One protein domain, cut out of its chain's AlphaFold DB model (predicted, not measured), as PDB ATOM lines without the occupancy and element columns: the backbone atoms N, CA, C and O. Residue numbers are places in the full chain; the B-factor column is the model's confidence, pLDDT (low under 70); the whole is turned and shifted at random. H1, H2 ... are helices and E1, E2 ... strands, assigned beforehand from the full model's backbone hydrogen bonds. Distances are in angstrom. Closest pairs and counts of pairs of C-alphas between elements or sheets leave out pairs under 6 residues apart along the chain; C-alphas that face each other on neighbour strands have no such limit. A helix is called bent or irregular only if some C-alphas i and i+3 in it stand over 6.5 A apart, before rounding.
ATOM      1  N   CYS A 156      11.061  44.595  14.004       75.56
ATOM      2  CA  CYS A 156      10.259  45.364  13.033       75.56
ATOM      3  C   CYS A 156       8.874  44.743  12.796       75.56
ATOM      4  O   CYS A 156       7.885  45.454  12.616       75.56
ATOM      5  N   TRP A 157       8.812  43.412  12.784       80.88
ATOM      6  CA  TRP A 157       7.577  42.656  12.616       80.88
ATOM      7  C   TRP A 157       6.663  42.818  13.834       80.88
ATOM      8  O   TRP A 157       5.460  42.991  13.670       80.88
ATOM      9  N   GLU A 158       7.226  42.873  15.043       78.88
ATOM     10  CA  GLU A 158       6.462  43.121  16.273       78.88
ATOM     11  C   GLU A 158       5.817  44.512  16.288       78.88
ATOM     12  O   GLU A 158       4.641  44.639  16.622       78.88
ATOM     13  N   ILE A 159       6.547  45.550  15.859       79.12
ATOM     14  CA  ILE A 159       5.996  46.911  15.736       79.12
ATOM     15  C   ILE A 159       4.851  46.930  14.717       79.12
ATOM     16  O   ILE A 159       3.801  47.521  14.976       79.12
ATOM     17  N   LEU A 160       5.020  46.260  13.573       85.31
ATOM     18  CA  LEU A 160       3.969  46.153  12.564       85.31
ATOM     19  C   LEU A 160       2.728  45.439  13.117       85.31
ATOM     20  O   LEU A 160       1.617  45.940  12.940       85.31
ATOM     21  N   ILE A 161       2.904  44.311  13.814       86.44
ATOM     22  CA  ILE A 161       1.801  43.594  14.473       86.44
ATOM     23  C   ILE A 161       1.123  44.488  15.498       86.44
ATOM     24  O   ILE A 161      -0.101  44.506  15.544       86.44
ATOM     25  N   TRP A 162       1.877  45.249  16.288       83.12
ATOM     26  CA  TRP A 162       1.307  46.166  17.268       83.12
ATOM     27  C   TRP A 162       0.423  47.231  16.602       83.12
ATOM     28  O   TRP A 162      -0.718  47.426  17.023       83.12
ATOM     29  N   ILE A 163       0.891  47.862  15.516       84.94
ATOM     30  CA  ILE A 163       0.092  48.835  14.748       84.94
ATOM     31  C   ILE A 163      -1.175  48.165  14.194       84.94
ATOM     32  O   ILE A 163      -2.284  48.664  14.392       84.94
ATOM     33  N   LEU A 164      -1.025  47.017  13.528       88.94
ATOM     34  CA  LEU A 164      -2.137  46.266  12.943       88.94
ATOM     35  C   LEU A 164      -3.131  45.771  14.003       88.94
ATOM     36  O   LEU A 164      -4.338  45.782  13.769       88.94
ATOM     37  N   SER A 165      -2.646  45.384  15.180       85.69
ATOM     38  CA  SER A 165      -3.454  44.997  16.336       85.69
ATOM     39  C   SER A 165      -4.347  46.153  16.767       85.69
ATOM     40  O   SER A 165      -5.560  45.984  16.867       85.69
ATOM     41  N   LYS A 166      -3.799  47.366  16.906       83.62
ATOM     42  CA  LYS A 166      -4.602  48.549  17.254       83.62
ATOM     43  C   LYS A 166      -5.638  48.899  16.189       83.62
ATOM     44  O   LYS A 166      -6.768  49.218  16.541       83.62
ATOM     45  N   LEU A 167      -5.295  48.768  14.909       87.19
ATOM     46  CA  LEU A 167      -6.241  48.991  13.807       87.19
ATOM     47  C   LEU A 167      -7.356  47.934  13.740       87.19
ATOM     48  O   LEU A 167      -8.421  48.208  13.194       87.19
ATOM     49  N   THR A 168      -7.125  46.739  14.286       88.56
ATOM     50  CA  THR A 168      -8.062  45.603  14.231       88.56
ATOM     51  C   THR A 168      -8.638  45.216  15.589       88.56
ATOM     52  O   THR A 168      -9.145  44.105  15.733       88.56
ATOM     53  N   PHE A 169      -8.564  46.104  16.586       83.56
ATOM     54  CA  PHE A 169      -9.030  45.834  17.954       83.56
ATOM     55  C   PHE A 169      -8.479  44.514  18.536       83.56
ATOM     56  O   PHE A 169      -9.178  43.769  19.220       83.56
ATOM     57  N   GLY A 170      -7.224  44.181  18.228       84.31
ATOM     58  CA  GLY A 170      -6.543  42.999  18.754       84.31
ATOM     59  C   GLY A 170      -6.776  41.693  17.993       84.31
ATOM     60  O   GLY A 170      -6.183  40.681  18.359       84.31
ATOM     61  N   ILE A 171      -7.586  41.677  16.927       89.56
ATOM     62  CA  ILE A 171      -7.882  40.435  16.188       89.56
ATOM     63  C   ILE A 171      -6.620  39.866  15.528       89.56
ATOM     64  O   ILE A 171      -6.362  38.670  15.636       89.56
ATOM     65  N   ILE A 172      -5.813  40.698  14.860       91.06
ATOM     66  CA  ILE A 172      -4.579  40.220  14.209       91.06
ATOM     67  C   ILE A 172      -3.594  39.666  15.243       91.06
ATOM     68  O   ILE A 172      -3.009  38.605  15.029       91.06
ATOM     69  N   GLU A 173      -3.444  40.347  16.379       88.38
ATOM     70  CA  GLU A 173      -2.581  39.895  17.474       88.38
ATOM     71  C   GLU A 173      -3.002  38.520  17.985       88.38
ATOM     72  O   GLU A 173      -2.149  37.649  18.130       88.38
ATOM     73  N   ALA A 174      -4.304  38.272  18.140       89.75
ATOM     74  CA  ALA A 174      -4.824  36.984  18.587       89.75
ATOM     75  C   ALA A 174      -4.368  35.803  17.709       89.75
ATOM     76  O   ALA A 174      -4.070  34.726  18.229       89.75
ATOM     77  N   PHE A 175      -4.268  35.997  16.389       89.56
ATOM     78  CA  PHE A 175      -3.825  34.950  15.460       89.56
ATOM     79  C   PHE A 175      -2.305  34.787  15.392       89.56
ATOM     80  O   PHE A 175      -1.823  33.703  15.058       89.56
ATOM     81  N   VAL A 176      -1.541  35.839  15.692       90.06
ATOM     82  CA  VAL A 176      -0.077  35.812  15.574       90.06
ATOM     83  C   VAL A 176       0.607  35.512  16.910       90.06
ATOM     84  O   VAL A 176       1.678  34.901  16.913       90.06
ATOM     85  N   ALA A 177      -0.039  35.835  18.035       87.69
ATOM     86  CA  ALA A 177       0.489  35.668  19.386       87.69
ATOM     87  C   ALA A 177       1.031  34.257  19.620       87.69
ATOM     88  O   ALA A 177       2.168  34.099  20.051       87.69
ATOM     89  N   LEU A 178       0.272  33.217  19.263       90.81
ATOM     90  CA  LEU A 178       0.688  31.834  19.506       90.81
ATOM     91  C   LEU A 178       2.008  31.479  18.796       90.81
ATOM     92  O   LEU A 178       2.871  30.834  19.385       90.81
ATOM     93  N   ASN A 179       2.193  31.935  17.554       89.56
ATOM     94  CA  ASN A 179       3.437  31.714  16.814       89.56
ATOM     95  C   ASN A 179       4.597  32.547  17.376       89.56
ATOM     96  O   ASN A 179       5.722  32.053  17.419       89.56
ATOM     97  N   MET A 180       4.327  33.775  17.837       86.69
ATOM     98  CA  MET A 180       5.335  34.615  18.495       86.69
ATOM     99  C   MET A 180       5.832  33.974  19.790       86.69
ATOM    100  O   MET A 180       7.034  33.770  19.943       86.69
ATOM    101  N   TYR A 181       4.915  33.583  20.678       88.94
ATOM    102  CA  TYR A 181       5.260  32.923  21.938       88.94
ATOM    103  C   TYR A 181       5.971  31.595  21.706       88.94
ATOM    104  O   TYR A 181       6.968  31.323  22.369       88.94
ATOM    105  N   ARG A 182       5.529  30.798  20.724       92.12
ATOM    106  CA  ARG A 182       6.249  29.585  20.327       92.12
ATOM    107  C   ARG A 182       7.693  29.903  19.954       92.12
ATOM    108  O   ARG A 182       8.587  29.259  20.486       92.12
ATOM    109  N   SER A 183       7.914  30.871  19.062       88.50
ATOM    110  CA  SER A 183       9.263  31.247  18.624       88.50
ATOM    111  C   SER A 183      10.129  31.636  19.818       88.50
ATOM    112  O   SER A 183      11.201  31.061  19.993       88.50
ATOM    113  N   GLN A 184       9.622  32.527  20.678       87.75
ATOM    114  CA  GLN A 184      10.335  32.989  21.868       87.75
ATOM    115  C   GLN A 184      10.680  31.824  22.799       87.75
ATOM    116  O   GLN A 184      11.849  31.627  23.109       87.75
ATOM    117  N   VAL A 185       9.696  31.003  23.187       91.56
ATOM    118  CA  VAL A 185       9.895  29.870  24.108       91.56
ATOM    119  C   VAL A 185      10.867  28.845  23.533       91.56
ATOM    120  O   VAL A 185      11.766  28.406  24.239       91.56
ATOM    121  N   THR A 186      10.749  28.489  22.250       91.25
ATOM    122  CA  THR A 186      11.649  27.494  21.641       91.25
ATOM    123  C   THR A 186      13.098  27.965  21.538       91.25
ATOM    124  O   THR A 186      13.997  27.140  21.382       91.25
ATOM    125  N   GLU A 187      13.353  29.270  21.627       88.81
ATOM    126  CA  GLU A 187      14.697  29.844  21.692       88.81
ATOM    127  C   GLU A 187      15.232  29.968  23.125       88.81
ATOM    128  O   GLU A 187      16.434  30.169  23.305       88.81
ATOM    129  N   MET A 188      14.379  29.813  24.142       90.75
ATOM    130  CA  MET A 188      14.804  29.865  25.536       90.75
ATOM    131  C   MET A 188      15.598  28.613  25.909       90.75
ATOM    132  O   MET A 188      15.190  27.479  25.637       90.75
ATOM    133  N   ILE A 189      16.719  28.834  26.588       90.75
ATOM    134  CA  ILE A 189      17.544  27.795  27.197       90.75
ATOM    135  C   ILE A 189      17.556  28.054  28.696       90.75
ATOM    136  O   ILE A 189      18.020  29.094  29.155       90.75
ATOM    137  N   ILE A 190      17.048  27.113  29.474       90.69
ATOM    138  CA  ILE A 190      16.970  27.230  30.925       90.69
ATOM    139  C   ILE A 190      17.701  26.041  31.516       90.69
ATOM    140  O   ILE A 190      17.372  24.890  31.236       90.69
ATOM    141  N   ALA A 191      18.717  26.338  32.322       89.75
ATOM    142  CA  ALA A 191      19.522  25.337  32.998       89.75
ATOM    143  C   ALA A 191      20.086  24.244  32.057       89.75
ATOM    144  O   ALA A 191      20.048  23.054  32.372       89.75
ATOM    145  N   GLY A 192      20.570  24.644  30.875       89.38
ATOM    146  CA  GLY A 192      21.136  23.724  29.877       89.38
ATOM    147  C   GLY A 192      20.119  22.928  29.046       89.38
ATOM    148  O   GLY A 192      20.522  22.080  28.248       89.38
ATOM    149  N   ARG A 193      18.815  23.194  29.185       91.75
ATOM    150  CA  ARG A 193      17.756  22.600  28.354       91.75
ATOM    151  C   ARG A 193      17.035  23.643  27.523       91.75
ATOM    152  O   ARG A 193      16.751  24.732  28.017       91.75
ATOM    153  N   ARG A 194      16.687  23.291  26.288       93.50
ATOM    154  CA  ARG A 194      15.772  24.089  25.468       93.50
ATOM    155  C   ARG A 194      14.342  23.870  25.963       93.50
ATOM    156  O   ARG A 194      14.003  22.767  26.394       93.50
ATOM    157  N   LEU A 195      13.507  24.902  25.925       94.38
ATOM    158  CA  LEU A 195      12.081  24.735  26.201       94.38
ATOM    159  C   LEU A 195      11.325  24.300  24.943       94.38
ATOM    160  O   LEU A 195      11.664  24.670  23.819       94.38
ATOM    161  N   GLU A 196      10.268  23.528  25.151       95.44
ATOM    162  CA  GLU A 196       9.308  23.156  24.120       95.44
ATOM    163  C   GLU A 196       7.986  23.886  24.343       95.44
ATOM    164  O   GLU A 196       7.610  24.204  25.472       95.44
ATOM    165  N   PHE A 197       7.278  24.155  23.246       94.75
ATOM    166  CA  PHE A 197       5.984  24.823  23.269       94.75
ATOM    167  C   PHE A 197       4.944  24.005  22.503       94.75
ATOM    168  O   PHE A 197       5.058  23.798  21.290       94.75
ATOM    169  N   ASP A 198       3.920  23.551  23.220       93.94
ATOM    170  CA  ASP A 198       2.885  22.674  22.693       93.94
ATOM    171  C   ASP A 198       1.815  23.427  21.876       93.94
ATOM    172  O   ASP A 198       1.045  24.259  22.376       93.94
ATOM    173  N   MET A 199       1.738  23.075  20.591       91.06
ATOM    174  CA  MET A 199       0.763  23.595  19.627       91.06
ATOM    175  C   MET A 199      -0.427  22.648  19.401       91.06
ATOM    176  O   MET A 199      -1.283  22.964  18.578       91.06
ATOM    177  N   SER A 200      -0.480  21.495  20.078       87.50
ATOM    178  CA  SER A 200      -1.483  20.445  19.828       87.50
ATOM    179  C   SER A 200      -2.882  20.754  20.375       87.50
ATOM    180  O   SER A 200      -3.866  20.205  19.883       87.50
ATOM    181  N   ASP A 201      -2.993  21.654  21.356       77.69
ATOM    182  CA  ASP A 201      -4.279  22.144  21.863       77.69
ATOM    183  C   ASP A 201      -5.123  22.811  20.755       77.69
ATOM    184  O   ASP A 201      -4.565  23.321  19.780       77.69
ATOM    185  N   PRO A 202      -6.458  22.919  20.928       81.25
ATOM    186  CA  PRO A 202      -7.343  23.493  19.920       81.25
ATOM    187  C   PRO A 202      -6.835  24.858  19.447       81.25
ATOM    188  O   PRO A 202      -6.755  25.802  20.240       81.25
ATOM    189  N   TYR A 203      -6.519  24.957  18.151       75.62
ATOM    190  CA  TYR A 203      -5.865  26.123  17.538       75.62
ATOM    191  C   TYR A 203      -6.572  27.450  17.859       75.62
ATOM    192  O   TYR A 203      -5.930  28.488  17.979       75.62
ATOM    193  N   MET A 204      -7.892  27.413  18.068       86.38
ATOM    194  CA  MET A 204      -8.715  28.599  18.317       86.38
ATOM    195  C   MET A 204      -8.841  29.017  19.789       86.38
ATOM    196  O   MET A 204      -9.280  30.135  20.041       86.38
ATOM    197  N   LYS A 205      -8.447  28.192  20.773       90.81
ATOM    198  CA  LYS A 205      -8.660  28.527  22.198       90.81
ATOM    199  C   LYS A 205      -7.924  29.811  22.601       90.81
ATOM    200  O   LYS A 205      -8.524  30.710  23.176       90.81
ATOM    201  N   VAL A 206      -6.631  29.899  22.285       90.94
ATOM    202  CA  VAL A 206      -5.789  31.053  22.647       90.94
ATOM    203  C   VAL A 206      -6.191  32.323  21.889       90.94
ATOM    204  O   VAL A 206      -6.357  33.345  22.552       90.94
ATOM    205  N   PRO A 207      -6.437  32.288  20.561       91.50
ATOM    206  CA  PRO A 207      -6.965  33.451  19.854       91.50
ATOM    207  C   PRO A 207      -8.283  33.975  20.442       91.50
ATOM    208  O   PRO A 207      -8.420  35.175  20.669       91.50
ATOM    209  N   ILE A 208      -9.237  33.089  20.758       92.31
ATOM    210  CA  ILE A 208     -10.513  33.491  21.371       92.31
ATOM    211  C   ILE A 208     -10.275  34.143  22.737       92.31
ATOM    212  O   ILE A 208     -10.824  35.209  23.008       92.31
ATOM    213  N   LEU A 209      -9.427  33.545  23.580       93.12
ATOM    214  CA  LEU A 209      -9.076  34.121  24.879       93.12
ATOM    215  C   LEU A 209      -8.376  35.475  24.747       93.12
ATOM    216  O   LEU A 209      -8.664  36.364  25.540       93.12
ATOM    217  N   CYS A 210      -7.519  35.662  23.741       92.12
ATOM    218  CA  CYS A 210      -6.880  36.947  23.458       92.12
ATOM    219  C   CYS A 210      -7.921  38.030  23.138       92.12
ATOM    220  O   CYS A 210      -7.899  39.101  23.744       92.12
ATOM    221  N   VAL A 211      -8.877  37.734  22.249       91.62
ATOM    222  CA  VAL A 211      -9.949  38.674  21.885       91.62
ATOM    223  C   VAL A 211     -10.830  39.001  23.092       91.62
ATOM    224  O   VAL A 211     -11.088  40.173  23.351       91.62
ATOM    225  N   ILE A 212     -11.252  37.988  23.858       93.31
ATOM    226  CA  ILE A 212     -12.048  38.186  25.082       93.31
ATOM    227  C   ILE A 212     -11.271  39.036  26.092       93.31
ATOM    228  O   ILE A 212     -11.824  39.974  26.659       93.31
ATOM    229  N   ASN A 213      -9.990  38.736  26.298       93.56
ATOM    230  CA  ASN A 213      -9.139  39.467  27.226       93.56
ATOM    231  C   ASN A 213      -8.991  40.938  26.820       93.56
ATOM    232  O   ASN A 213      -9.163  41.812  27.666       93.56
ATOM    233  N   ASN A 214      -8.733  41.219  25.541       89.69
ATOM    234  CA  ASN A 214      -8.636  42.586  25.030       89.69
ATOM    235  C   ASN A 214      -9.968  43.329  25.169       89.69
ATOM    236  O   ASN A 214      -9.988  44.440  25.685       89.69
ATOM    237  N   PHE A 215     -11.083  42.682  24.818       90.88
ATOM    238  CA  PHE A 215     -12.420  43.253  24.981       90.88
ATOM    239  C   PHE A 215     -12.725  43.612  26.442       90.88
ATOM    240  O   PHE A 215     -13.116  44.741  26.728       90.88
ATOM    241  N   ILE A 216     -12.508  42.687  27.385       93.38
ATOM    242  CA  ILE A 216     -12.732  42.949  28.816       93.38
ATOM    243  C   ILE A 216     -11.790  44.049  29.309       93.38
ATOM    244  O   ILE A 216     -12.209  44.932  30.059       93.38
ATOM    245  N   ASN A 217     -10.526  44.028  28.893       90.31
ATOM    246  CA  ASN A 217      -9.562  45.045  29.282       90.31
ATOM    247  C   ASN A 217      -9.970  46.442  28.794       90.31
ATOM    248  O   ASN A 217      -9.915  47.392  29.574       90.31
ATOM    249  N   ASP A 218     -10.452  46.557  27.559       87.44
ATOM    250  CA  ASP A 218     -10.946  47.815  27.000       87.44
ATOM    251  C   ASP A 218     -12.237  48.269  27.704       87.44
ATOM    252  O   ASP A 218     -12.333  49.420  28.133       87.44
ATOM    253  N   CYS A 219     -13.199  47.364  27.926       92.06
ATOM    254  CA  CYS A 219     -14.443  47.665  28.649       92.06
ATOM    255  C   CYS A 219     -14.217  48.076  30.111       92.06
ATOM    256  O   CYS A 219     -15.011  48.827  30.674       92.06
ATOM    257  N   THR A 220     -13.151  47.581  30.735       92.69
ATOM    258  CA  THR A 220     -12.789  47.900  32.123       92.69
ATOM    259  C   THR A 220     -11.765  49.029  32.230       92.69
ATOM    260  O   THR A 220     -11.278  49.296  33.329       92.69
ATOM    261  N   PHE A 221     -11.414  49.686  31.117       87.31
ATOM    262  CA  PHE A 221     -10.388  50.733  31.060       87.31
ATOM    263  C   PHE A 221      -9.052  50.312  31.701       87.31
ATOM    264  O   PHE A 221      -8.379  51.101  32.364       87.31
ATOM    265  N   GLY A 222      -8.667  49.047  31.522       85.75
ATOM    266  CA  GLY A 222      -7.428  48.491  32.060       85.75
ATOM    267  C   GLY A 222      -7.521  47.920  33.477       85.75
ATOM    268  O   GLY A 222      -6.530  47.367  33.957       85.75
ATOM    269  N   LEU A 223      -8.674  47.995  34.159       89.06
ATOM    270  CA  LEU A 223      -8.814  47.411  35.502       89.06
ATOM    271  C   LEU A 223      -8.647  45.883  35.490       89.06
ATOM    272  O   LEU A 223      -8.142  45.308  36.455       89.06
ATOM    273  N   TRP A 224      -9.012  45.220  34.388       92.50
ATOM    274  CA  TRP A 224      -8.777  43.787  34.207       92.50
ATOM    275  C   TRP A 224      -7.287  43.430  34.252       92.50
ATOM    276  O   TRP A 224      -6.889  42.552  35.020       92.50
ATOM    277  N   TYR A 225      -6.454  44.154  33.500       88.12
ATOM    278  CA  TYR A 225      -4.999  44.036  33.582       88.12
ATOM    279  C   TYR A 225      -4.497  44.328  35.001       88.12
ATOM    280  O   TYR A 225      -3.783  43.518  35.590       88.12
ATOM    281  N   PHE A 226      -4.948  45.444  35.577       86.75
ATOM    282  CA  PHE A 226      -4.533  45.912  36.898       86.75
ATOM    283  C   PHE A 226      -4.800  44.898  38.023       86.75
ATOM    284  O   PHE A 226      -3.984  44.732  38.926       86.75
ATOM    285  N   SER A 227      -5.927  44.192  37.959       90.00
ATOM    286  CA  SER A 227      -6.288  43.164  38.941       90.00
ATOM    287  C   SER A 227      -5.418  41.899  38.871       90.00
ATOM    288  O   SER A 227      -5.498  41.055  39.763       90.00
ATOM    289  N   GLY A 228      -4.600  41.744  37.826       89.94
ATOM    290  CA  GLY A 228      -3.812  40.537  37.568       89.94
ATOM    291  C   GLY A 228      -4.596  39.416  36.885       89.94
ATOM    292  O   GLY A 228      -4.028  38.371  36.568       89.94
ATOM    293  N   MET A 229      -5.886  39.618  36.601       93.62
ATOM    294  CA  MET A 229      -6.741  38.596  35.990       93.62
ATOM    295  C   MET A 229      -6.257  38.196  34.594       93.62
ATOM    296  O   MET A 229      -6.331  37.026  34.227       93.62
ATOM    297  N   MET A 230      -5.646  39.117  33.850       93.19
ATOM    298  CA  MET A 230      -4.989  38.792  32.582       93.19
ATOM    299  C   MET A 230      -3.865  37.754  32.743       93.19
ATOM    300  O   MET A 230      -3.747  36.846  31.919       93.19
ATOM    301  N   HIS A 231      -3.082  37.826  33.825       92.81
ATOM    302  CA  HIS A 231      -2.034  36.840  34.100       92.81
ATOM    303  C   HIS A 231      -2.632  35.465  34.404       92.81
ATOM    304  O   HIS A 231      -2.172  34.454  33.875       92.81
ATOM    305  N   LEU A 232      -3.700  35.438  35.204       91.88
ATOM    306  CA  LEU A 232      -4.354  34.204  35.636       91.88
ATOM    307  C   LEU A 232      -5.159  33.512  34.530       91.88
ATOM    308  O   LEU A 232      -5.167  32.284  34.489       91.88
ATOM    309  N   PHE A 233      -5.829  34.260  33.651       92.88
ATOM    310  CA  PHE A 233      -6.743  33.695  32.646       92.88
ATOM    311  C   PHE A 233      -6.131  33.574  31.254       92.88
ATOM    312  O   PHE A 233      -6.396  32.600  30.555       92.88
ATOM    313  N   TYR A 234      -5.352  34.569  30.830       93.62
ATOM    314  CA  TYR A 234      -4.803  34.604  29.479       93.62
ATOM    315  C   TYR A 234      -3.361  34.099  29.456       93.62
ATOM    316  O   TYR A 234      -3.058  33.157  28.723       93.62
ATOM    317  N   TYR A 235      -2.475  34.657  30.288       94.06
ATOM    318  CA  TYR A 235      -1.062  34.276  30.233       94.06
ATOM    319  C   TYR A 235      -0.758  32.871  30.754       94.06
ATOM    320  O   TYR A 235       0.123  32.198  30.217       94.06
ATOM    321  N   SER A 236      -1.532  32.385  31.722       94.75
ATOM    322  CA  SER A 236      -1.426  31.007  32.219       94.75
ATOM    323  C   SER A 236      -1.648  29.949  31.129       94.75
ATOM    324  O   SER A 236      -1.087  28.856  31.202       94.75
ATOM    325  N   GLU A 237      -2.413  30.260  30.077       94.50
ATOM    326  CA  GLU A 237      -2.640  29.342  28.957       94.50
ATOM    327  C   GLU A 237      -1.435  29.220  28.024       94.50
ATOM    328  O   GLU A 237      -1.289  28.183  27.371       94.50
ATOM    329  N   PHE A 238      -0.561  30.232  27.965       94.31
ATOM    330  CA  PHE A 238       0.738  30.092  27.305       94.31
ATOM    331  C   PHE A 238       1.671  29.248  28.161       94.31
ATOM    332  O   PHE A 238       2.242  28.284  27.659       94.31
ATOM    333  N   ASP A 239       1.754  29.539  29.458       94.94
ATOM    334  CA  ASP A 239       2.623  28.804  30.379       94.94
ATOM    335  C   ASP A 239       2.256  27.318  30.491       94.94
ATOM    336  O   ASP A 239       3.136  26.456  30.541       94.94
ATOM    337  N   ARG A 240       0.962  26.975  30.418       94.44
ATOM    338  CA  ARG A 240       0.495  25.578  30.391       94.44
ATOM    339  C   ARG A 240       1.046  24.775  29.207       94.44
ATOM    340  O   ARG A 240       1.099  23.547  29.280       94.44
ATOM    341  N   ARG A 241       1.431  25.440  28.118       94.38
ATOM    342  CA  ARG A 241       1.966  24.807  26.900       94.38
ATOM    343  C   ARG A 241       3.476  24.643  26.933       94.38
ATOM    344  O   ARG A 241       4.008  23.957  26.064       94.38
ATOM    345  N   ILE A 242       4.148  25.263  27.895       95.44
ATOM    346  CA  ILE A 242       5.595  25.170  28.042       95.44
ATOM    347  C   ILE A 242       5.929  23.839  28.713       95.44
ATOM    348  O   ILE A 242       5.322  23.458  29.719       95.44
ATOM    349  N   SER A 243       6.904  23.134  28.154       95.75
ATOM    350  CA  SER A 243       7.482  21.928  28.738       95.75
ATOM    351  C   SER A 243       8.998  21.929  28.600       95.75
ATOM    352  O   SER A 243       9.575  22.644  27.780       95.75
ATOM    353  N   TRP A 244       9.656  21.108  29.410       95.12
ATOM    354  CA  TRP A 244      11.077  20.833  29.246       95.12
ATOM    355  C   TRP A 244      11.330  20.098  27.931       95.12
ATOM    356  O   TRP A 244      10.728  19.052  27.694       95.12
ATOM    357  N   GLY A 245      12.238  20.626  27.113       94.19
ATOM    358  CA  GLY A 245      12.695  19.999  25.878       94.19
ATOM    359  C   GLY A 245      14.047  19.308  26.018       94.19
ATOM    360  O   GLY A 245      14.450  18.866  27.105       94.19
ATOM    361  N   GLU A 246      14.747  19.210  24.891       93.56
ATOM    362  CA  GLU A 246      16.047  18.552  24.772       93.56
ATOM    363  C   GLU A 246      17.182  19.260  25.533       93.56
ATOM    364  O   GLU A 246      17.164  20.468  25.786       93.56
ATOM    365  N   VAL A 247      18.197  18.473  25.895       92.19
ATOM    366  CA  VAL A 247      19.446  18.978  26.470       92.19
ATOM    367  C   VAL A 247      20.273  19.626  25.362       92.19
ATOM    368  O   VAL A 247      20.471  19.029  24.306       92.19
ATOM    369  N   VAL A 248      20.768  20.838  25.609       89.25
ATOM    370  CA  VAL A 248      21.621  21.562  24.661       89.25
ATOM    371  C   VAL A 248      23.038  20.994  24.745       89.25
ATOM    372  O   VAL A 248      23.633  21.007  25.818       89.25
ATOM    373  N   ASP A 249      23.586  20.534  23.620       86.19
ATOM    374  CA  ASP A 249      24.913  19.898  23.505       86.19
ATOM    375  C   ASP A 249      25.101  18.675  24.428       86.19
ATOM    376  O   ASP A 249      25.974  18.666  25.294       86.19
ATOM    377  N   PRO A 250      24.315  17.596  24.252       81.75
ATOM    378  CA  PRO A 250      24.334  16.447  25.162       81.75
ATOM    379  C   PRO A 250      25.688  15.721  25.206       81.75
ATOM    380  O   PRO A 250      26.018  15.093  26.204       81.75
ATOM    381  N   ASN A 251      26.492  15.821  24.144       82.44
ATOM    382  CA  ASN A 251      27.780  15.131  24.038       82.44
ATOM    383  C   ASN A 251      28.877  15.742  24.929       82.44
ATOM    384  O   ASN A 251      29.942  15.142  25.085       82.44
ATOM    385  N   GLU A 252      28.644  16.915  25.515       80.50
ATOM    386  CA  GLU A 252      29.606  17.595  26.376       80.50
ATOM    387  C   GLU A 252      29.536  17.027  27.803       80.50
ATOM    388  O   GLU A 252      28.689  17.394  28.615       80.50
ATOM    389  N   ALA A 253      30.419  16.070  28.107       69.12
ATOM    390  CA  ALA A 253      30.361  15.288  29.345       69.12
ATOM    391  C   ALA A 253      30.564  16.101  30.636       69.12
ATOM    392  O   ALA A 253      30.132  15.640  31.694       69.12
ATOM    393  N   SER A 254      31.191  17.279  30.564       70.44
ATOM    394  CA  SER A 254      31.377  18.171  31.715       70.44
ATOM    395  C   SER A 254      30.205  19.131  31.942       70.44
ATOM    396  O   SER A 254      30.111  19.739  33.007       70.44
ATOM    397  N   LYS A 255      29.263  19.234  30.997       83.12
ATOM    398  CA  LYS A 255      28.159  20.190  31.081       83.12
ATOM    399  C   LYS A 255      27.134  19.761  32.125       83.12
ATOM    400  O   LYS A 255      26.560  18.671  32.045       83.12
ATOM    401  N   VAL A 256      26.866  20.638  33.088       86.38
ATOM    402  CA  VAL A 256      25.818  20.433  34.094       86.38
ATOM    403  C   VAL A 256      24.494  20.987  33.597       86.38
ATOM    404  O   VAL A 256      24.404  22.126  33.141       86.38
ATOM    405  N   VAL A 257      23.451  20.165  33.691       91.12
ATOM    406  CA  VAL A 257      22.118  20.476  33.173       91.12
ATOM    407  C   VAL A 257      21.043  20.076  34.172       91.12
ATOM    408  O   VAL A 257      21.236  19.198  35.018       91.12
ATOM    409  N   TRP A 258      19.889  20.726  34.074       92.88
ATOM    410  CA  TRP A 258      18.715  20.370  34.858       92.88
ATOM    411  C   TRP A 258      18.049  19.114  34.303       92.88
ATOM    412  O   TRP A 258      17.759  19.019  33.106       92.88
ATOM    413  N   HIS A 259      17.759  18.157  35.177       92.56
ATOM    414  CA  HIS A 259      16.986  16.962  34.858       92.56
ATOM    415  C   HIS A 259      15.664  16.991  35.627       92.56
ATOM    416  O   HIS A 259      15.653  16.771  36.841       92.56
ATOM    417  N   PRO A 260      14.545  17.283  34.945       92.94
ATOM    418  CA  PRO A 260      13.238  17.322  35.580       92.94
ATOM    419  C   PRO A 260      12.690  15.905  35.796       92.94
ATOM    420  O   PRO A 260      12.973  14.983  35.026       92.94
ATOM    421  N   ASN A 261      11.870  15.732  36.831       93.19
ATOM    422  CA  ASN A 261      11.193  14.462  37.112       93.19
ATOM    423  C   ASN A 261      10.063  14.157  36.120       93.19
ATOM    424  O   ASN A 261       9.726  12.994  35.900       93.19
ATOM    425  N   ASP A 262       9.454  15.204  35.569       91.62
ATOM    426  CA  ASP A 262       8.341  15.161  34.630       91.62
ATOM    427  C   ASP A 262       8.564  16.173  33.488       91.62
ATOM    428  O   ASP A 262       9.621  16.794  33.374       91.62
ATOM    429  N   SER A 263       7.580  16.337  32.602       89.00
ATOM    430  CA  SER A 263       7.675  17.302  31.498       89.00
ATOM    431  C   SER A 263       7.623  18.767  31.951       89.00
ATOM    432  O   SER A 263       7.856  19.659  31.138       89.00
ATOM    433  N   GLY A 264       7.293  19.051  33.215       87.25
ATOM    434  CA  GLY A 264       7.073  20.400  33.739       87.25
ATOM    435  C   GLY A 264       5.804  21.088  33.222       87.25
ATOM    436  O   GLY A 264       5.552  22.240  33.580       87.25
ATOM    437  N   LYS A 265       4.992  20.415  32.395       89.69
ATOM    438  CA  LYS A 265       3.812  21.012  31.757       89.69
ATOM    439  C   LYS A 265       2.824  21.533  32.804       89.69
ATOM    440  O   LYS A 265       2.458  20.812  33.730       89.69
ATOM    441  N   GLY A 266       2.394  22.786  32.658       87.38
ATOM    442  CA  GLY A 266       1.494  23.445  33.617       87.38
ATOM    443  C   GLY A 266       2.144  23.881  34.933       87.38
ATOM    444  O   GLY A 266       1.443  24.390  35.801       87.38
ATOM    445  N   GLN A 267       3.456  23.692  35.092       90.94
ATOM    446  CA  GLN A 267       4.202  24.098  36.290       90.94
ATOM    447  C   GLN A 267       5.094  25.322  36.041       90.94
ATOM    448  O   GLN A 267       5.649  25.881  36.981       90.94
ATOM    449  N   PHE A 268       5.240  25.746  34.783       93.69
ATOM    450  CA  PHE A 268       5.896  27.002  34.443       93.69
ATOM    451  C   PHE A 268       5.003  28.192  34.805       93.69
ATOM    452  O   PHE A 268       3.785  28.131  34.646       93.69
ATOM    453  N   LYS A 269       5.629  29.272  35.271       93.50
ATOM    454  CA  LYS A 269       5.036  30.608  35.392       93.50
ATOM    455  C   LYS A 269       6.036  31.608  34.845       93.50
ATOM    456  O   LYS A 269       6.821  32.196  35.593       93.50
ATOM    457  N   ILE A 270       6.055  31.719  33.525       92.06
ATOM    458  CA  ILE A 270       6.952  32.602  32.793       92.06
ATOM    459  C   ILE A 270       6.182  33.863  32.411       92.06
ATOM    460  O   ILE A 270       6.479  34.955  32.897       92.06
ATOM    461  N   PHE A 271       5.134  33.703  31.611       92.69
ATOM    462  CA  PHE A 271       4.299  34.812  31.155       92.69
ATOM    463  C   PHE A 271       3.230  35.193  32.184       92.69
ATOM    464  O   PHE A 271       2.861  36.361  32.306       92.69
ATOM    465  N   SER A 272       2.744  34.225  32.960       94.38
ATOM    466  CA  SER A 272       1.734  34.426  33.997       94.38
ATOM    467  C   SER A 272       2.322  34.909  35.323       94.38
ATOM    468  O   SER A 272       1.588  35.000  36.309       94.38
ATOM    469  N   ALA A 273       3.630  35.179  35.388       93.56
ATOM    470  CA  ALA A 273       4.245  35.768  36.568       93.56
ATOM    471  C   ALA A 273       3.564  37.110  36.870       93.56
ATOM    472  O   ALA A 273       3.416  37.953  35.986       93.56
ATOM    473  N   PHE A 316      10.090  28.196  37.159       85.94
ATOM    474  CA  PHE A 316      10.701  27.466  36.054       85.94
ATOM    475  C   PHE A 316      10.479  25.965  36.224       85.94
ATOM    476  O   PHE A 316      11.409  25.229  36.534       85.94
ATOM    477  N   GLY A 317       9.232  25.530  36.028       81.12
ATOM    478  CA  GLY A 317       8.857  24.118  35.945       81.12
ATOM    479  C   GLY A 317       9.072  23.310  37.233       81.12
ATOM    480  O   GLY A 317       9.499  23.822  38.262       81.12
ATOM    481  N   GLY A 318       8.717  22.026  37.175       84.19
ATOM    482  CA  GLY A 318       8.580  21.148  38.336       84.19
ATOM    483  C   GLY A 318       9.835  20.756  39.108       84.19
ATOM    484  O   GLY A 318      10.869  21.420  39.094       84.19
ATOM    485  N   LEU A 319       9.716  19.646  39.837       91.38
ATOM    486  CA  LEU A 319      10.819  19.109  40.627       91.38
ATOM    487  C   LEU A 319      11.882  18.472  39.729       91.38
ATOM    488  O   LEU A 319      11.558  17.825  38.733       91.38
ATOM    489  N   GLY A 320      13.144  18.609  40.116       92.31
ATOM    490  CA  GLY A 320      14.279  18.033  39.406       92.31
ATOM    491  C   GLY A 320      15.567  18.132  40.212       92.31
ATOM    492  O   GLY A 320      15.538  18.330  41.433       92.31
ATOM    493  N   SER A 321      16.687  17.913  39.536       91.69
ATOM    494  CA  SER A 321      18.032  18.043  40.095       91.69
ATOM    495  C   SER A 321      19.043  18.374  38.999       91.69
ATOM    496  O   SER A 321      18.828  18.079  37.820       91.69
ATOM    497  N   PHE A 322      20.157  18.989  39.386       91.00
ATOM    498  CA  PHE A 322      21.297  19.166  38.497       91.00
ATOM    499  C   PHE A 322      22.132  17.889  38.428       91.00
ATOM    500  O   PHE A 322      22.431  17.268  39.450       91.00
ATOM    501  N   ALA A 323      22.522  17.508  37.215       89.56
ATOM    502  CA  ALA A 323      23.486  16.442  36.971       89.56
ATOM    503  C   ALA A 323      24.269  16.710  35.680       89.56
ATOM    504  O   ALA A 323      23.903  17.583  34.894       89.56
ATOM    505  N   ALA A 324      25.334  15.945  35.440       86.50
ATOM    506  CA  ALA A 324      26.021  15.974  34.151       86.50
ATOM    507  C   ALA A 324      25.054  15.597  33.011       86.50
ATOM    508  O   ALA A 324      24.169  14.756  33.196       86.50
ATOM    509  N   ALA A 325      25.236  16.179  31.825       86.62
ATOM    510  CA  ALA A 325      24.357  15.982  30.668       86.62
ATOM    511  C   ALA A 325      24.154  14.502  30.299       86.62
ATOM    512  O   ALA A 325      23.040  14.081  29.987       86.62
ATOM    513  N   ASN A 326      25.214  13.700  30.423       84.19
ATOM    514  CA  ASN A 326      25.216  12.270  30.097       84.19
ATOM    515  C   ASN A 326      24.715  11.357  31.225       84.19
ATOM    516  O   ASN A 326      24.602  10.145  31.033       84.19
ATOM    517  N   ILE A 327      24.428  11.904  32.406       84.00
ATOM    518  CA  ILE A 327      23.960  11.133  33.558       84.00
ATOM    519  C   ILE A 327      22.484  11.433  33.749       84.00
ATOM    520  O   ILE A 327      22.097  12.583  33.921       84.00
ATOM    521  N   LYS A 328      21.656  10.389  33.778       80.50
ATOM    522  CA  LYS A 328      20.277  10.521  34.241       80.50
ATOM    523  C   LYS A 328      20.283  10.432  35.770       80.50
ATOM    524  O   LYS A 328      20.539   9.342  36.288       80.50
ATOM    525  N   PRO A 329      20.051  11.532  36.505       82.44
ATOM    526  CA  PRO A 329      19.983  11.454  37.952       82.44
ATOM    527  C   PRO A 329      18.742  10.667  38.380       82.44
ATOM    528  O   PRO A 329      17.803  10.455  37.609       82.44
ATOM    529  N   GLY A 330      18.737  10.232  39.640       82.62
ATOM    530  CA  GLY A 330      17.505   9.779  40.281       82.62
ATOM    531  C   GLY A 330      16.481  10.915  40.399       82.62
ATOM    532  O   GLY A 330      16.752  12.058  40.034       82.62
ATOM    533  N   PHE A 331      15.309  10.606  40.954       86.06
ATOM    534  CA  PHE A 331      14.268  11.607  41.190       86.06
ATOM    535  C   PHE A 331      14.790  12.764  42.046       86.06
ATOM    536  O   PHE A 331      15.145  12.583  43.215       86.06
ATOM    537  N   GLY A 332      14.805  13.956  41.460       84.62
ATOM    538  CA  GLY A 332      15.142  15.186  42.151       84.62
ATOM    539  C   GLY A 332      13.994  15.665  43.039       84.62
ATOM    540  O   GLY A 332      12.834  15.310  42.842       84.62
ATOM    541  N   ARG A 333      14.298  16.450  44.068       87.94
ATOM    542  CA  ARG A 333      13.280  17.043  44.962       87.94
ATOM    543  C   ARG A 333      13.370  18.562  45.005       87.94
ATOM    544  O   ARG A 333      12.734  19.195  45.842       87.94
ATOM    545  N   GLU A 334      14.174  19.132  44.122       89.25
ATOM    546  CA  GLU A 334      14.510  20.546  44.119       89.25
ATOM    547  C   GLU A 334      13.607  21.266  43.130       89.25
ATOM    548  O   GLU A 334      13.232  20.702  42.102       89.25
ATOM    549  N   LYS A 335      13.246  22.511  43.437       88.00
ATOM    550  CA  LYS A 335      12.573  23.385  42.477       88.00
ATOM    551  C   LYS A 335      13.614  24.284  41.852       88.00
ATOM    552  O   LYS A 335      14.361  24.939  42.581       88.00
ATOM    553  N   LEU A 336      13.616  24.374  40.528       87.69
ATOM    554  CA  LEU A 336      14.471  25.335  39.859       87.69
ATOM    555  C   LEU A 336      13.945  26.744  40.142       87.69
ATOM    556  O   LEU A 336      12.873  27.141  39.681       87.69
ATOM    557  N   LYS A 337      14.719  27.504  40.913       86.25
ATOM    558  CA  LYS A 337      14.519  28.939  41.075       86.25
ATOM    559  C   LYS A 337      15.669  29.679  40.438       86.25
ATOM    560  O   LYS A 337      16.822  29.251  40.484       86.25
ATOM    561  N   VAL A 338      15.327  30.804  39.846       83.50
ATOM    562  CA  VAL A 338      16.273  31.691  39.197       83.50
ATOM    563  C   VAL A 338      16.353  32.959  40.023       83.50
ATOM    564  O   VAL A 338      15.341  33.506  40.461       83.50
ATOM    565  N   LYS A 339      17.575  33.428  40.232       85.19
ATOM    566  CA  LYS A 339      17.872  34.687  40.884       85.19
ATOM    567  C   LYS A 339      18.263  35.706  39.826       85.19
ATOM    568  O   LYS A 339      19.200  35.506  39.056       85.19
ATOM    569  N   PHE A 340      17.567  36.834  39.823       84.50
ATOM    570  CA  PHE A 340      17.978  37.989  39.042       84.50
ATOM    571  C   PHE A 340      18.943  38.844  39.873       84.50
ATOM    572  O   PHE A 340      18.566  39.416  40.894       84.50
ATOM    573  N   SER A 341      20.208  38.891  39.463       86.50
ATOM    574  CA  SER A 341      21.299  39.511  40.230       86.50
ATOM    575  C   SER A 341      21.541  40.989  39.905       86.50
ATOM    576  O   SER A 341      22.327  41.651  40.588       86.50
ATOM    577  N   ALA A 342      20.887  41.543  38.877       85.94
ATOM    578  CA  ALA A 342      21.085  42.945  38.535       85.94
ATOM    579  C   ALA A 342      20.417  43.851  39.577       85.94
ATOM    580  O   ALA A 342      19.224  43.737  39.858       85.94
ATOM    581  N   SER A 343      21.179  44.805  40.116       88.50
ATOM    582  CA  SER A 343      20.614  45.857  40.957       88.50
ATOM    583  C   SER A 343      19.624  46.713  40.161       88.50
ATOM    584  O   SER A 343      19.811  46.943  38.961       88.50
ATOM    585  N   GLY A 344      18.615  47.269  40.842       88.25
ATOM    586  CA  GLY A 344      17.676  48.214  40.226       88.25
ATOM    587  C   GLY A 344      18.387  49.388  39.542       88.25
ATOM    588  O   GLY A 344      18.035  49.775  38.437       88.25
ATOM    589  N   SER A 345      19.489  49.886  40.111       91.44
ATOM    590  CA  SER A 345      20.297  50.934  39.471       91.44
ATOM    591  C   SER A 345      20.881  50.513  38.114       91.44
ATOM    592  O   SER A 345      20.862  51.304  37.172       91.44
ATOM    593  N   ARG A 346      21.366  49.272  37.973       93.06
ATOM    594  CA  ARG A 346      21.916  48.768  36.702       93.06
ATOM    595  C   ARG A 346      20.827  48.609  35.648       93.06
ATOM    596  O   ARG A 346      21.047  49.002  34.504       93.06
ATOM    597  N   MET A 347      19.662  48.080  36.030       91.94
ATOM    598  CA  MET A 347      18.498  48.005  35.140       91.94
ATOM    599  C   MET A 347      18.072  49.397  34.673       91.94
ATOM    600  O   MET A 347      17.932  49.620  33.471       91.94
ATOM    601  N   PHE A 348      17.950  50.351  35.599       94.12
ATOM    602  CA  PHE A 348      17.622  51.737  35.284       94.12
ATOM    603  C   PHE A 348      18.582  52.338  34.252       94.12
ATOM    604  O   PHE A 348      18.132  52.806  33.206       94.12
ATOM    605  N   PHE A 349      19.898  52.287  34.497       95.12
ATOM    606  CA  PHE A 349      20.881  52.848  33.564       95.12
ATOM    607  C   PHE A 349      20.850  52.158  32.202       95.12
ATOM    608  O   PHE A 349      21.034  52.819  31.180       95.12
ATOM    609  N   GLY A 363      14.406  56.818  16.488       86.00
ATOM    610  CA  GLY A 363      13.569  55.623  16.545       86.00
ATOM    611  C   GLY A 363      14.148  54.385  15.863       86.00
ATOM    612  O   GLY A 363      13.671  53.290  16.149       86.00
ATOM    613  N   ALA A 364      15.192  54.493  15.034       88.06
ATOM    614  CA  ALA A 364      15.724  53.334  14.303       88.06
ATOM    615  C   ALA A 364      16.203  52.206  15.240       88.06
ATOM    616  O   ALA A 364      16.006  51.025  14.947       88.06
ATOM    617  N   PHE A 365      16.749  52.557  16.411       88.62
ATOM    618  CA  PHE A 365      17.205  51.589  17.414       88.62
ATOM    619  C   PHE A 365      16.070  50.765  18.052       88.62
ATOM    620  O   PHE A 365      16.344  49.723  18.649       88.62
ATOM    621  N   LEU A 366      14.794  51.152  17.901       85.12
ATOM    622  CA  LEU A 366      13.661  50.339  18.377       85.12
ATOM    623  C   LEU A 366      13.672  48.929  17.768       85.12
ATOM    624  O   LEU A 366      13.291  47.975  18.440       85.12
ATOM    625  N   CYS A 367      14.197  48.783  16.547       81.94
ATOM    626  CA  CYS A 367      14.284  47.514  15.822       81.94
ATOM    627  C   CYS A 367      15.282  46.508  16.423       81.94
ATOM    628  O   CYS A 367      15.323  45.360  15.998       81.94
ATOM    629  N   CYS A 368      16.126  46.924  17.364       85.69
ATOM    630  CA  CYS A 368      17.068  46.037  18.051       85.69
ATOM    631  C   CYS A 368      17.054  46.219  19.573       85.69
ATOM    632  O   CYS A 368      17.823  45.566  20.279       85.69
ATOM    633  N   PHE A 369      16.192  47.103  20.087       85.69
ATOM    634  CA  PHE A 369      16.110  47.420  21.510       85.69
ATOM    635  C   PHE A 369      15.763  46.184  22.351       85.69
ATOM    636  O   PHE A 369      16.381  45.992  23.395       85.69
ATOM    637  N   GLY A 370      14.835  45.337  21.879       82.19
ATOM    638  CA  GLY A 370      14.460  44.077  22.536       82.19
ATOM    639  C   GLY A 370      15.671  43.172  22.744       82.19
ATOM    640  O   GLY A 370      16.113  42.993  23.875       82.19
ATOM    641  N   ASN A 371      16.313  42.748  21.651       83.81
ATOM    642  CA  ASN A 371      17.512  41.896  21.680       83.81
ATOM    643  C   ASN A 371      18.627  42.479  22.561       83.81
ATOM    644  O   ASN A 371      19.364  41.755  23.228       83.81
ATOM    645  N   TRP A 372      18.771  43.805  22.567       87.69
ATOM    646  CA  TRP A 372      19.788  44.495  23.350       87.69
ATOM    647  C   TRP A 372      19.499  44.526  24.861       87.69
ATOM    648  O   TRP A 372      20.446  44.471  25.664       87.69
ATOM    649  N   ILE A 373      18.224  44.625  25.258       87.38
ATOM    650  CA  ILE A 373      17.783  44.478  26.653       87.38
ATOM    651  C   ILE A 373      17.861  43.015  27.076       87.38
ATOM    652  O   ILE A 373      18.404  42.731  28.137       87.38
ATOM    653  N   ASP A 374      17.429  42.088  26.236       85.25
ATOM    654  CA  ASP A 374      17.438  40.655  26.526       85.25
ATOM    655  C   ASP A 374      18.846  40.116  26.738       85.25
ATOM    656  O   ASP A 374      19.118  39.437  27.727       85.25
ATOM    657  N   ALA A 375      19.784  40.509  25.872       86.69
ATOM    658  CA  ALA A 375      21.196  40.193  26.044       86.69
ATOM    659  C   ALA A 375      21.760  40.753  27.359       86.69
ATOM    660  O   ALA A 375      22.704  40.190  27.911       86.69
ATOM    661  N   PHE A 376      21.211  41.858  27.870       90.19
ATOM    662  CA  PHE A 376      21.551  42.351  29.199       90.19
ATOM    663  C   PHE A 376      20.883  41.508  30.288       90.19
ATOM    664  O   PHE A 376      21.584  41.063  31.189       90.19
ATOM    665  N   MET A 377      19.580  41.241  30.201       87.69
ATOM    666  CA  MET A 377      18.849  40.482  31.218       87.69
ATOM    667  C   MET A 377      19.414  39.066  31.383       87.69
ATOM    668  O   MET A 377      19.687  38.657  32.508       87.69
ATOM    669  N   ASN A 378      19.697  38.372  30.279       87.56
ATOM    670  CA  ASN A 378      20.285  37.029  30.279       87.56
ATOM    671  C   ASN A 378      21.647  36.976  30.995       87.56
ATOM    672  O   ASN A 378      21.963  35.971  31.616       87.56
ATOM    673  N   ARG A 379      22.437  38.064  30.999       86.56
ATOM    674  CA  ARG A 379      23.725  38.120  31.726       86.56
ATOM    675  C   ARG A 379      23.578  38.191  33.243       86.56
ATOM    676  O   ARG A 379      24.546  37.934  33.951       86.56
ATOM    677  N   TYR A 380      22.419  38.613  33.740       87.19
ATOM    678  CA  TYR A 380      22.174  38.796  35.173       87.19
ATOM    679  C   TYR A 380      21.235  37.747  35.763       87.19
ATOM    680  O   TYR A 380      20.939  37.793  36.958       87.19
ATOM    681  N   ILE A 381      20.782  36.811  34.940       85.31
ATOM    682  CA  ILE A 381      19.953  35.684  35.331       85.31
ATOM    683  C   ILE A 381      20.872  34.525  35.725       85.31
ATOM    684  O   ILE A 381      21.662  34.058  34.912       85.31
ATOM    685  N   THR A 382      20.776  34.068  36.974       86.06
ATOM    686  CA  THR A 382      21.558  32.934  37.496       86.06
ATOM    687  C   THR A 382      20.653  31.959  38.244       86.06
ATOM    688  O   THR A 382      19.562  32.330  38.675       86.06
ATOM    689  N   VAL A 383      21.087  30.715  38.451       84.12
ATOM    690  CA  VAL A 383      20.371  29.784  39.344       84.12
ATOM    691  C   VAL A 383      20.428  30.309  40.775       84.12
ATOM    692  O   VAL A 383      21.452  30.837  41.211       84.12
ATOM    693  N   ASP A 384      19.336  30.165  41.517       85.12
ATOM    694  CA  ASP A 384      19.369  30.311  42.965       85.12
ATOM    695  C   ASP A 384      19.917  29.025  43.598       85.12
ATOM    696  O   ASP A 384      19.188  28.057  43.820       85.12
ATOM    697  N   GLU A 385      21.220  29.012  43.886       83.38
ATOM    698  CA  GLU A 385      21.917  27.882  44.520       83.38
ATOM    699  C   GLU A 385      21.284  27.467  45.858       83.38
ATOM    700  O   GLU A 385      21.331  26.294  46.227       83.38
ATOM    701  N   SER A 386      20.625  28.393  46.568       84.38
ATOM    702  CA  SER A 386      19.941  28.074  47.828       84.38
ATOM    703  C   SER A 386      18.698  27.198  47.629       84.38
ATOM    704  O   SER A 386      18.304  26.464  48.536       84.38
ATOM    705  N   ALA A 387      18.094  27.248  46.438       80.56
ATOM    706  CA  ALA A 387      16.927  26.457  46.068       80.56
ATOM    707  C   ALA A 387      17.289  25.126  45.385       80.56
ATOM    708  O   ALA A 387      16.436  24.239  45.312       80.56
ATOM    709  N   ALA A 388      18.536  24.981  44.922       81.62
ATOM    710  CA  ALA A 388      19.032  23.796  44.228       81.62
ATOM    711  C   ALA A 388      20.358  23.276  44.830       81.62
ATOM    712  O   ALA A 388      21.418  23.434  44.216       81.62
ATOM    713  N   PRO A 389      20.330  22.642  46.022       80.62
ATOM    714  CA  PRO A 389      21.526  22.114  46.684       80.62
ATOM    715  C   PRO A 389      22.348  21.135  45.839       80.62
ATOM    716  O   PRO A 389      23.562  21.054  46.020       80.62
ATOM    717  N   SER A 390      21.725  20.411  44.902       80.50
ATOM    718  CA  SER A 390      22.437  19.547  43.955       80.50
ATOM    719  C   SER A 390      23.487  20.313  43.153       80.50
ATOM    720  O   SER A 390      24.561  19.769  42.901       80.50
ATOM    721  N   LEU A 391      23.249  21.594  42.853       79.31
ATOM    722  CA  LEU A 391      24.214  22.463  42.185       79.31
ATOM    723  C   LEU A 391      25.440  22.764  43.064       79.31
ATOM    724  O   LEU A 391      26.527  22.955  42.541       79.31
ATOM    725  N   ALA A 392      25.322  22.739  44.394       72.25
ATOM    726  CA  ALA A 392      26.463  22.971  45.285       72.25
ATOM    727  C   ALA A 392      27.464  21.798  45.302       72.25
ATOM    728  O   ALA A 392      28.630  21.986  45.653       72.25
ATOM    729  N   SER A 393      27.030  20.588  44.914       67.38
ATOM    730  CA  SER A 393      27.924  19.423  44.766       67.38
ATOM    731  C   SER A 393      28.922  19.586  43.612       67.38
ATOM    732  O   SER A 393      30.004  18.999  43.622       67.38
ATOM    733  N   PHE A 394      28.577  20.456  42.668       68.38
ATOM    734  CA  PHE A 394      29.353  20.887  41.521       68.38
ATOM    735  C   PHE A 394      30.190  22.107  41.924       68.38
ATOM    736  O   PHE A 394      29.937  23.234  41.507       68.38
ATOM    737  N   ARG A 395      31.145  21.904  42.841       56.91
ATOM    738  CA  ARG A 395      31.933  23.004  43.412       56.91
ATOM    739  C   ARG A 395      32.719  23.686  42.294       56.91
ATOM    740  O   ARG A 395      33.499  23.031  41.601       56.91
ATOM    741  N   ILE A 396      32.522  24.993  42.136       54.38
ATOM    742  CA  ILE A 396      33.350  25.797  41.243       54.38
ATOM    743  C   ILE A 396      34.771  25.723  41.799       54.38
ATOM    744  O   ILE A 396      34.998  26.073  42.962       54.38
TER     745      ILE A 396
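What this domain is: This is residues 156 to 273, 316 to 349 and 363 to 396 of the 419 residues of an uncharacterized protein of Naegleria fowleri (UniProt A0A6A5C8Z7). A long body has a group of helices, H2, H3, H4 and H5, toward one end and the short two-stranded ladder E3 and E4 toward the other, with the ladder E1 and E2 between them and the last part of H2 packed mainly on E1. From the E3 and E4 end a loose arm of E5, E6, H6 and H7 folds back over a gap, and the beginning of H7 comes close to the beginning of H1. The printed part has 186 residues, with eight named helices and six named strands in the order H1 H2 E1 H3 H4 H5 E2 E3 E4 E5 H6 H7 E6 H8; the strands form three antiparallel pairs, E1 with E2, E3 with E4 and E5 with E6. The class is mixed, helices and strands. The whole is only just compact, close to loose, with a radius of gyration of the C-alphas of 18.8 A, and spans 54 by 41 by 31 A.

Where its parts are: H1, residues 156 to 167, begins with C-alpha 156 at (10.259, 45.364, 13.033) and is 16.9 A long. H2, residues 171 to 187, is 25.5 A long, with a kink of 32 degrees near residue 178; it is only just irregular, with C-alphas 175 and 178 6.8 A apart. E1 is residues 193 to 197, and H3, residues 205 to 219, is 21.0 A long, ending with C-alpha 219 at (-14.443, 47.665, 28.649). H4 is residues 223 to 226 and H5 residues 229 to 239; H5 is neither bent nor irregular, but only just: C-alphas 232 and 235 are 6.3 A apart. E2 is residues 242 to 247, E3 256 to 260, E4 319 to 324, E5 338 to 340 and H6 344 to 349. H7, residues 366 to 380, is 22.1 A long and irregular, with C-alphas 367 and 370 7.5 A apart. E6 is residues 381 to 383, and H8, residues 389 to 392, ends with C-alpha 392 at (26.463, 22.971, 45.285).

How they stand to each other: H3 is the hub, touching three helices. Its residues 206 to 211 touch residues 171 to 178 of H2 at a steep tilt of 59 degrees, opposite ways, the closest C-alphas being those of Ala 174 and Pro 207, 4.3 A apart. H3 and H5 touch at a shallow tilt of 21 degrees, opposite ways, closest at C-alphas 209 and 234, 6.3 A. H3 and H4 touch only at the corner, closest at C-alphas 217 and 224, 5.1 A. H1 and H2 form a helical hairpin at a shallow tilt of 26 degrees, closest at C-alphas 165 and 173, 5.3 A. The helix packing is mostly aligned, only just, with two of three tilts shallow. The closest C-alphas of H2 and E1 are those of Thr 186 and Leu 195, 5.3 A apart. E1 and E2 are antiparallel, with N 194 and O 246 2.9 A apart, within hydrogen-bond range. E3 and E4 are antiparallel, with N 257 and O 323 at 2.9 A. The closest C-alphas of E4 and H8 are those of Phe 322 and Ser 390, 5.6 A apart. E5 and E6 are antiparallel, with N 339 and O 382 at 2.8 A. H6 and H7 are near each other, their closest C-alphas 8.5 A apart. H1 and H7 are close but not clearly touching, closest at C-alphas 156 and 367, 5.3 A. Every O i to N i+4 pair is within hydrogen-bond range in H1, H3 and H6, against 11 of 13 in H2, 6 of 11 in H7 and 3 of 7 in H5, which has 4 of 8 O i to N i+3 pairs within range; H4 and H8 are too short for an i+4 pair.

The domain as a whole: The C-alphas farthest apart, those of Cys 219 and Ala 253, are 55.3 A apart. Residues 274 to 315 and 350 to 362 are not printed; the gaps are 10.5 A from C-alpha 273 to 316 and 18.7 A from C-alpha 349 to 363. Of the links that are printed whole, E4 to E5 is long, with 13 residues. The mean pLDDT of the printed part is 87.6, and residue 253 and residues 393 to 396 are under 70.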